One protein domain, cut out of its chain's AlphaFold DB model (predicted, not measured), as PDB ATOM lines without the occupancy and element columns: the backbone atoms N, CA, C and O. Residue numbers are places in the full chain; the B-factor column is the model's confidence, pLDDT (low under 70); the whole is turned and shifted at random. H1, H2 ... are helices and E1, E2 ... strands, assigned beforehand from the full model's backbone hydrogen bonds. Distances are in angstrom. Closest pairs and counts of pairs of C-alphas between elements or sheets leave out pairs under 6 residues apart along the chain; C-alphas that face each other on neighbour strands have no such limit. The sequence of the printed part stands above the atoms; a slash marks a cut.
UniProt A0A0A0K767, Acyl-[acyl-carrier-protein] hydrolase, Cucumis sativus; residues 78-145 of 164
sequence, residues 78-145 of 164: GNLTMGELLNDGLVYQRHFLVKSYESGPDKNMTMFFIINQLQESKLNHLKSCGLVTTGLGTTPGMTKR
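Overview. This is residues 78 to 145 of the 164 residues of the protein "Acyl-[acyl-carrier-protein] hydrolase" of Cucumis sativus (UniProt A0A0A0K767). A small hairpin of two short strands, E1 and E2, sits beside the last part of one long helix, H1, near its residues 121 to 128. The link after E2, residues 94 to 110, runs back toward the other end of H1 and loops out there, while after H1 the chain goes on through a second long link to a very short helix, H2, apart from the hairpin and from H1. The printed part has 68 residues with two named strands and two named helices, in the order E1, E2, H1, H2, and the sheet has the order E1 - E2, antiparallel. The class is mixed, helices and strands, though only 28 of the 68 residues are in named elements. The whole is loose, with a radius of gyration of the C-alphas of 14.7 A, and elongated, spanning 45 by 29 by 19 A.

Along the chain. Strand E1 is residues 84 to 86, 6.3 A from first to last C-alpha, and begins with C-alpha 84 at (20.430, 37.432, 77.323). Strand E2 is residues 91 to 93, 6.4 A long. Helix H1, the longest, is residues 111 to 128 and measures 25.6 A, from C-alpha 111 at (-2.136, 42.369, 84.622) to C-alpha 128 at (19.016, 29.164, 78.680). Helix H2 is residues 140 to 143, 5.2 A long, and ends with C-alpha 143 at (10.067, 14.060, 83.994).

Arrangement. E1 and E2 form a hairpin with a tight link of 4 residues. They are antiparallel neighbours, with 144 degrees between their directions, and the C-alphas of Leu 85 and Tyr 92, which face each other, are 4.7 A apart. N 84 and O 93, and N 86 and O 91, are within hydrogen-bond range, each at 2.8 A. The closest C-alphas of E2 and H1 are those of Tyr 92 and His 125, 5.5 A apart. For E1 and H1 they are those of Leu 85 and Ser 128, at 7.5 A. H2 is apart from E1, E2 and H1. In H1 every O i to N i+4 pair is within hydrogen-bond range; H2 is too short for such a pair, and its 1 pair of O i and N i+3 is not within range.

Size, cuts and confidence. The two C-alphas farthest apart are those of Asp 106 and Lys 144, at 46.2 A. The printed part has no cut. The links from E2 to H1, 17 residues, and from H1 to H2, 11 residues, are long; the C-alphas of residues 94 to 110 lie 8 to 25 A from the mean of the C-alphas. The mean pLDDT of the printed part is 78.6, and residues 78 to 82 and 133 to 135 are under 70.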
ATOM      1  N   GLY A  78      15.001  39.964  65.193       48.91
ATOM      2  CA  GLY A  78      15.492  38.716  65.792       48.91
ATOM      3  C   GLY A  78      16.241  38.863  67.128       48.91
ATOM      4  O   GLY A  78      16.252  37.917  67.904       48.91
ATOM      5  N   ASN A  79      16.809  40.033  67.439       50.25
ATOM      6  CA  ASN A  79      17.548  40.279  68.687       50.25
ATOM      7  C   ASN A  79      16.625  40.687  69.847       50.25
ATOM      8  O   ASN A  79      16.940  40.431  71.000       50.25
ATOM      9  N   LEU A  80      15.457  41.279  69.565       53.78
ATOM     10  CA  LEU A  80      14.464  41.622  70.599       53.78
ATOM     11  C   LEU A  80      13.786  40.395  71.210       53.78
ATOM     12  O   LEU A  80      13.307  40.438  72.341       53.78
ATOM     13  N   THR A  81      13.665  39.321  70.436       56.75
ATOM     14  CA  THR A  81      12.949  38.113  70.846       56.75
ATOM     15  C   THR A  81      13.839  37.135  71.606       56.75
ATOM     16  O   THR A  81      13.313  36.275  72.313       56.75
ATOM     17  N   MET A  82      15.160  37.285  71.516       64.25
ATOM     18  CA  MET A  82      16.143  36.463  72.211       64.25
ATOM     19  C   MET A  82      16.585  37.183  73.494       64.25
ATOM     20  O   MET A  82      17.084  38.299  73.439       64.25
ATOM     21  N   GLY A  83      16.359  36.577  74.660       73.50
ATOM     22  CA  GLY A  83      16.877  37.120  75.922       73.50
ATOM     23  C   GLY A  83      18.344  36.757  76.152       73.50
ATOM     24  O   GLY A  83      18.833  35.761  75.619       73.50
ATOM     25  N   GLU A  84      19.019  37.558  76.966       80.50
ATOM     26  CA  GLU A  84      20.430  37.432  77.323       80.50
ATOM     27  C   GLU A  84      20.579  36.941  78.768       80.50
ATOM     28  O   GLU A  84      19.772  37.271  79.644       80.50
ATOM     29  N   LEU A  85      21.614  36.138  79.014       81.69
ATOM     30  CA  LEU A  85      22.043  35.764  80.355       81.69
ATOM     31  C   LEU A  85      23.134  36.728  80.826       81.69
ATOM     32  O   LEU A  85      24.198  36.812  80.222       81.69
ATOM     33  N   LEU A  86      22.868  37.419  81.925       79.62
ATOM     34  CA  LEU A  86      23.780  38.325  82.612       79.62
ATOM     35  C   LEU A  86      24.241  37.704  83.939       79.62
ATOM     36  O   LEU A  86      23.667  36.712  84.400       79.62
ATOM     37  N   ASN A  87      25.255  38.310  84.567       77.75
ATOM     38  CA  ASN A  87      25.806  37.910  85.870       77.75
ATOM     39  C   ASN A  87      26.053  36.393  85.964       77.75
ATOM     40  O   ASN A  87      25.388  35.699  86.734       77.75
ATOM     41  N   ASP A  88      26.952  35.879  85.121       74.75
ATOM     42  CA  ASP A  88      27.361  34.466  85.087       74.75
ATOM     43  C   ASP A  88      26.210  33.456  84.895       74.75
ATOM     44  O   ASP A  88      26.317  32.288  85.267       74.75
ATOM     45  N   GLY A  89      25.094  33.885  84.294       73.25
ATOM     46  CA  GLY A  89      23.937  33.025  84.028       73.25
ATOM     47  C   GLY A  89      22.870  33.024  85.118       73.25
ATOM     48  O   GLY A  89      21.928  32.240  85.036       73.25
ATOM     49  N   LEU A  90      22.983  33.899  86.121       76.38
ATOM     50  CA  LEU A  90      22.006  34.002  87.209       76.38
ATOM     51  C   LEU A  90      20.837  34.940  86.887       76.38
ATOM     52  O   LEU A  90      19.789  34.867  87.534       76.38
ATOM     53  N   VAL A  91      21.007  35.835  85.911       82.50
ATOM     54  CA  VAL A  91      19.997  36.833  85.546       82.50
ATOM     55  C   VAL A  91      19.635  36.676  84.080       82.50
ATOM     56  O   VAL A  91      20.477  36.833  83.207       82.50
ATOM     57  N   TYR A  92      18.358  36.427  83.796       84.19
ATOM     58  CA  TYR A  92      17.838  36.453  82.432       84.19
ATOM     59  C   TYR A  92      17.167  37.789  82.142       84.19
ATOM     60  O   TYR A  92      16.165  38.138  82.775       84.19
ATOM     61  N   GLN A  93      17.696  38.518  81.165       86.00
ATOM     62  CA  GLN A  93      17.116  39.760  80.680       86.00
ATOM     63  C   GLN A  93      16.481  39.545  79.310       86.00
ATOM     64  O   GLN A  93      17.109  39.050  78.379       86.00
ATOM     65  N   ARG A  94      15.230  39.979  79.158       81.81
ATOM     66  CA  ARG A  94      14.533  39.961  77.873       81.81
ATOM     67  C   ARG A  94      13.735  41.237  77.677       81.81
ATOM     68  O   ARG A  94      13.085  41.722  78.602       81.81
ATOM     69  N   HIS A  95      13.763  41.746  76.451       82.81
ATOM     70  CA  HIS A  95      12.905  42.839  76.027       82.81
ATOM     71  C   HIS A  95      11.583  42.288  75.485       82.81
ATOM     72  O   HIS A  95      11.550  41.303  74.748       82.81
ATOM     73  N   PHE A  96      10.481  42.926  75.868       77.50
ATOM     74  CA  PHE A  96       9.151  42.591  75.380       77.50
ATOM     75  C   PHE A  96       8.604  43.750  74.572       77.50
ATOM     76  O   PHE A  96       8.616  44.890  75.030       77.50
ATOM     77  N   LEU A  97       8.129  43.441  73.371       76.56
ATOM     78  CA  LEU A  97       7.444  44.411  72.537       76.56
ATOM     79  C   LEU A  97       5.947  44.309  72.813       76.56
ATOM     80  O   LEU A  97       5.354  43.251  72.627       76.56
ATOM     81  N   VAL A  98       5.374  45.418  73.264       74.75
ATOM     82  CA  VAL A  98       3.937  45.584  73.484       74.75
ATOM     83  C   VAL A  98       3.282  45.841  72.136       74.75
ATOM     84  O   VAL A  98       3.630  46.807  71.452       74.75
ATOM     85  N   LYS A  99       2.357  44.973  71.721       77.19
ATOM     86  CA  LYS A  99       1.631  45.165  70.461       77.19
ATOM     87  C   LYS A  99       0.325  45.915  70.702       77.19
ATOM     88  O   LYS A  99      -0.339  45.727  71.718       77.19
ATOM     89  N   SER A 100      -0.082  46.724  69.726       71.06
ATOM     90  CA  SER A 100      -1.286  47.566  69.812       71.06
ATOM     91  C   SER A 100      -2.566  46.781  70.116       71.06
ATOM     92  O   SER A 100      -3.440  47.285  70.808       71.06
ATOM     93  N   TYR A 101      -2.668  45.536  69.647       74.00
ATOM     94  CA  TYR A 101      -3.830  44.668  69.865       74.00
ATOM     95  C   TYR A 101      -3.806  43.893  71.194       74.00
ATOM     96  O   TYR A 101      -4.787  43.244  71.541       74.00
ATOM     97  N   GLU A 102      -2.691  43.916  71.925       71.25
ATOM     98  CA  GLU A 102      -2.585  43.343  73.278       71.25
ATOM     99  C   GLU A 102      -3.015  44.359  74.349       71.25
ATOM    100  O   GLU A 102      -3.197  44.006  75.517       71.25
ATOM    101  N   SER A 103      -3.190  45.619  73.939       74.12
ATOM    102  CA  SER A 103      -3.668  46.709  74.780       74.12
ATOM    103  C   SER A 103      -5.191  46.681  74.888       74.12
ATOM    104  O   SER A 103      -5.898  46.453  73.905       74.12
ATOM    105  N   GLY A 104      -5.701  46.931  76.096       70.69
ATOM    106  CA  GLY A 104      -7.137  47.062  76.317       70.69
ATOM    107  C   GLY A 104      -7.719  48.335  75.680       70.69
ATOM    108  O   GLY A 104      -6.967  49.189  75.200       70.69
ATOM    109  N   PRO A 105      -9.051  48.518  75.736       71.50
ATOM    110  CA  PRO A 105      -9.707  49.756  75.295       71.50
ATOM    111  C   PRO A 105      -9.111  51.010  75.960       71.50
ATOM    112  O   PRO A 105      -9.061  52.079  75.355       71.50
ATOM    113  N   ASP A 106      -8.585  50.844  77.176       76.31
ATOM    114  CA  ASP A 106      -7.977  51.891  77.997       76.31
ATOM    115  C   ASP A 106      -6.515  52.203  77.624       76.31
ATOM    116  O   ASP A 106      -5.845  52.952  78.332       76.31
ATOM    117  N   LYS A 107      -5.994  51.619  76.530       72.44
ATOM    118  CA  LYS A 107      -4.609  51.766  76.022       72.44
ATOM    119  C   LYS A 107      -3.499  51.286  76.963       72.44
ATOM    120  O   LYS A 107      -2.322  51.410  76.632       72.44
ATOM    121  N   ASN A 108      -3.867  50.711  78.101       78.06
ATOM    122  CA  ASN A 108      -2.945  50.106  79.045       78.06
ATOM    123  C   ASN A 108      -2.927  48.589  78.872       78.06
ATOM    124  O   ASN A 108      -3.938  47.948  78.556       78.06
ATOM    125  N   MET A 109      -1.761  48.014  79.123       83.06
ATOM    126  CA  MET A 109      -1.594  46.576  79.216       83.06
ATOM    127  C   MET A 109      -2.267  46.043  80.476       83.06
ATOM    128  O   MET A 109      -2.286  46.694  81.519       83.06
ATOM    129  N   THR A 110      -2.790  44.826  80.398       83.44
ATOM    130  CA  THR A 110      -3.461  44.193  81.535       83.44
ATOM    131  C   THR A 110      -2.466  43.479  82.449       83.44
ATOM    132  O   THR A 110      -1.383  43.061  82.036       83.44
ATOM    133  N   MET A 111      -2.868  43.246  83.700       86.06
ATOM    134  CA  MET A 111      -2.136  42.369  84.622       86.06
ATOM    135  C   MET A 111      -1.900  40.970  84.031       86.06
ATOM    136  O   MET A 111      -0.834  40.385  84.209       86.06
ATOM    137  N   PHE A 112      -2.879  40.451  83.285       83.88
ATOM    138  CA  PHE A 112      -2.781  39.167  82.596       83.88
ATOM    139  C   PHE A 112      -1.598  39.126  81.622       83.88
ATOM    140  O   PHE A 112      -0.833  38.164  81.633       83.88
ATOM    141  N   PHE A 113      -1.393  40.191  80.843       85.75
ATOM    142  CA  PHE A 113      -0.231  40.286  79.965       85.75
ATOM    143  C   PHE A 113       1.079  40.212  80.756       85.75
ATOM    144  O   PHE A 113       1.944  39.406  80.424       85.75
ATOM    145  N   ILE A 114       1.210  40.999  81.832       87.31
ATOM    146  CA  ILE A 114       2.420  41.001  82.669       87.31
ATOM    147  C   ILE A 114       2.719  39.584  83.174       87.31
ATOM    148  O   ILE A 114       3.842  39.104  83.033       87.31
ATOM    149  N   ILE A 115       1.715  38.885  83.706       88.69
ATOM    150  CA  ILE A 115       1.881  37.525  84.235       88.69
ATOM    151  C   ILE A 115       2.309  36.542  83.139       88.69
ATOM    152  O   ILE A 115       3.198  35.725  83.381       88.69
ATOM    153  N   ASN A 116       1.743  36.636  81.936       87.25
ATOM    154  CA  ASN A 116       2.149  35.775  80.824       87.25
ATOM    155  C   ASN A 116       3.612  36.009  80.441       87.25
ATOM    156  O   ASN A 116       4.376  35.052  80.304       87.25
ATOM    157  N   GLN A 117       4.042  37.271  80.362       86.31
ATOM    158  CA  GLN A 117       5.441  37.583  80.077       86.31
ATOM    159  C   GLN A 117       6.382  37.062  81.173       86.31
ATOM    160  O   GLN A 117       7.478  36.595  80.864       86.31
ATOM    161  N   LEU A 118       5.957  37.070  82.441       88.44
ATOM    162  CA  LEU A 118       6.723  36.475  83.541       88.44
ATOM    163  C   LEU A 118       6.843  34.952  83.412       88.44
ATOM    164  O   LEU A 118       7.922  34.402  83.649       88.44
ATOM    165  N   GLN A 119       5.767  34.265  83.022       88.69
ATOM    166  CA  GLN A 119       5.795  32.817  82.798       88.69
ATOM    167  C   GLN A 119       6.739  32.450  81.652       88.69
ATOM    168  O   GLN A 119       7.583  31.561  81.808       88.69
ATOM    169  N   GLU A 120       6.665  33.182  80.542       86.06
ATOM    170  CA  GLU A 120       7.560  32.961  79.411       86.06
ATOM    171  C   GLU A 120       9.014  33.288  79.753       86.06
ATOM    172  O   GLU A 120       9.911  32.505  79.438       86.06
ATOM    173  N   SER A 121       9.288  34.390  80.458       86.75
ATOM    174  CA  SER A 121      10.640  34.697  80.948       86.75
ATOM    175  C   SER A 121      11.201  33.586  81.824       86.75
ATOM    176  O   SER A 121      12.348  33.184  81.635       86.75
ATOM    177  N   LYS A 122      10.395  33.046  82.746       86.00
ATOM    178  CA  LYS A 122      10.812  31.941  83.615       86.00
ATOM    179  C   LYS A 122      11.225  30.721  82.793       86.00
ATOM    180  O   LYS A 122      12.281  30.145  83.046       86.00
ATOM    181  N   LEU A 123      10.402  30.319  81.825       84.81
ATOM    182  CA  LEU A 123      10.703  29.160  80.984       84.81
ATOM    183  C   LEU A 123      11.932  29.398  80.111       84.81
ATOM    184  O   LEU A 123      12.747  28.491  79.953       84.81
ATOM    185  N   ASN A 124      12.087  30.602  79.567       84.81
ATOM    186  CA  ASN A 124      13.229  30.924  78.721       84.81
ATOM    187  C   ASN A 124      14.533  31.002  79.519       84.81
ATOM    188  O   ASN A 124      15.520  30.437  79.065       84.81
ATOM    189  N   HIS A 125      14.521  31.553  80.734       84.06
ATOM    190  CA  HIS A 125      15.663  31.475  81.647       84.06
ATOM    191  C   HIS A 125      16.067  30.020  81.910       84.06
ATOM    192  O   HIS A 125      17.221  29.639  81.737       84.06
ATOM    193  N   LEU A 126      15.092  29.175  82.250       83.12
ATOM    194  CA  LEU A 126      15.342  27.774  82.571       83.12
ATOM    195  C   LEU A 126      15.914  26.999  81.369       83.12
ATOM    196  O   LEU A 126      16.776  26.134  81.542       83.12
ATOM    197  N   LYS A 127      15.448  27.317  80.152       82.44
ATOM    198  CA  LYS A 127      15.995  26.787  78.892       82.44
ATOM    199  C   LYS A 127      17.421  27.281  78.649       82.44
ATOM    200  O   LYS A 127      18.275  26.465  78.322       82.44
ATOM    201  N   SER A 128      17.684  28.574  78.840       78.06
ATOM    202  CA  SER A 128      19.016  29.164  78.680       78.06
ATOM    203  C   SER A 128      20.038  28.580  79.663       78.06
ATOM    204  O   SER A 128      21.194  28.416  79.291       78.06
ATOM    205  N   CYS A 129      19.613  28.170  80.863       78.94
ATOM    206  CA  CYS A 129      20.464  27.464  81.832       78.94
ATOM    207  C   CYS A 129      20.598  25.950  81.569       78.94
ATOM    208  O   CYS A 129      21.213  25.241  82.362       78.94
ATOM    209  N   GLY A 130      19.991  25.416  80.501       78.88
ATOM    210  CA  GLY A 130      20.068  23.993  80.151       78.88
ATOM    211  C   GLY A 130      19.320  23.051  81.103       78.88
ATOM    212  O   GLY A 130      19.527  21.839  81.058       78.88
ATOM    213  N   LEU A 131      18.440  23.573  81.964       75.12
ATOM    214  CA  LEU A 131      17.758  22.780  82.993       75.12
ATOM    215  C   LEU A 131      16.449  22.139  82.491       75.12
ATOM    216  O   LEU A 131      15.852  21.305  83.176       75.12
ATOM    217  N   VAL A 132      15.984  22.520  81.299       76.44
ATOM    218  CA  VAL A 132      14.681  22.111  80.754       76.44
ATOM    219  C   VAL A 132      14.809  21.019  79.706       76.44
ATOM    220  O   VAL A 132      15.556  21.154  78.744       76.44
ATOM    221  N   THR A 133      13.990  19.974  79.850       65.75
ATOM    222  CA  THR A 133      13.856  18.901  78.845       65.75
ATOM    223  C   THR A 133      12.533  18.904  78.089       65.75
ATOM    224  O   THR A 133      12.425  18.262  77.050       65.75
ATOM    225  N   THR A 134      11.515  19.610  78.590       67.50
ATOM    226  CA  THR A 134      10.146  19.595  78.052       67.50
ATOM    227  C   THR A 134       9.534  21.000  78.053       67.50
ATOM    228  O   THR A 134      10.049  21.914  78.691       67.50
ATOM    229  N   GLY A 135       8.394  21.195  77.383       68.44
ATOM    230  CA  GLY A 135       7.730  22.504  77.303       68.44
ATOM    231  C   GLY A 135       7.309  23.123  78.647       68.44
ATOM    232  O   GLY A 135       7.112  24.331  78.707       68.44
ATOM    233  N   LEU A 136       7.220  22.337  79.728       73.75
ATOM    234  CA  LEU A 136       6.736  22.788  81.043       73.75
ATOM    235  C   LEU A 136       7.851  23.189  82.021       73.75
ATOM    236  O   LEU A 136       7.593  23.412  83.204       73.75
ATOM    237  N   GLY A 137       9.103  23.246  81.567       76.81
ATOM    238  CA  GLY A 137      10.219  23.594  82.446       76.81
ATOM    239  C   GLY A 137      10.606  22.478  83.425       76.81
ATOM    240  O   GLY A 137      11.175  22.753  84.480       76.81
ATOM    241  N   THR A 138      10.279  21.218  83.123       85.00
ATOM    242  CA  THR A 138      10.672  20.085  83.971       85.00
ATOM    243  C   THR A 138      12.108  19.652  83.686       85.00
ATOM    244  O   THR A 138      12.555  19.563  82.532       85.00
ATOM    245  N   THR A 139      12.829  19.341  84.762       87.12
ATOM    246  CA  THR A 139      14.165  18.749  84.674       87.12
ATOM    247  C   THR A 139      14.059  17.276  84.260       87.12
ATOM    248  O   THR A 139      13.020  16.646  84.493       87.12
ATOM    249  N   PRO A 140      15.115  16.669  83.684       85.12
ATOM    250  CA  PRO A 140      15.065  15.263  83.282       85.12
ATOM    251  C   PRO A 140      14.722  14.322  84.451       85.12
ATOM    252  O   PRO A 140      14.036  13.317  84.265       85.12
ATOM    253  N   GLY A 141      15.174  14.651  85.667       87.75
ATOM    254  CA  GLY A 141      14.866  13.888  86.879       87.75
ATOM    255  C   GLY A 141      13.393  13.971  87.291       87.75
ATOM    256  O   GLY A 141      12.821  12.964  87.706       87.75
ATOM    257  N   MET A 142      12.764  15.139  87.124       88.56
ATOM    258  CA  MET A 142      11.335  15.335  87.392       88.56
ATOM    259  C   MET A 142      10.459  14.620  86.369       88.56
ATOM    260  O   MET A 142       9.514  13.934  86.755       88.56
ATOM    261  N   THR A 143      10.806  14.716  85.082       88.12
ATOM    262  CA  THR A 143      10.067  14.060  83.994       88.12
ATOM    263  C   THR A 143      10.002  12.546  84.205       88.12
ATOM    264  O   THR A 143       8.930  11.958  84.096       88.12
ATOM    265  N   LYS A 144      11.115  11.915  84.609       90.62
ATOM    266  CA  LYS A 144      11.163  10.473  84.928       90.62
ATOM    267  C   LYS A 144      10.241  10.058  86.081       90.62
ATOM    268  O   LYS A 144       9.903   8.887  86.187       90.62
ATOM    269  N   ARG A 145       9.868  10.997  86.954       93.00
ATOM    270  CA  ARG A 145       9.043  10.762  88.151       93.00
ATOM    271  C   ARG A 145       7.622  11.321  88.020       93.00
ATOM    272  O   ARG A 145       6.875  11.265  88.988       93.00
TER     273      ARG A 145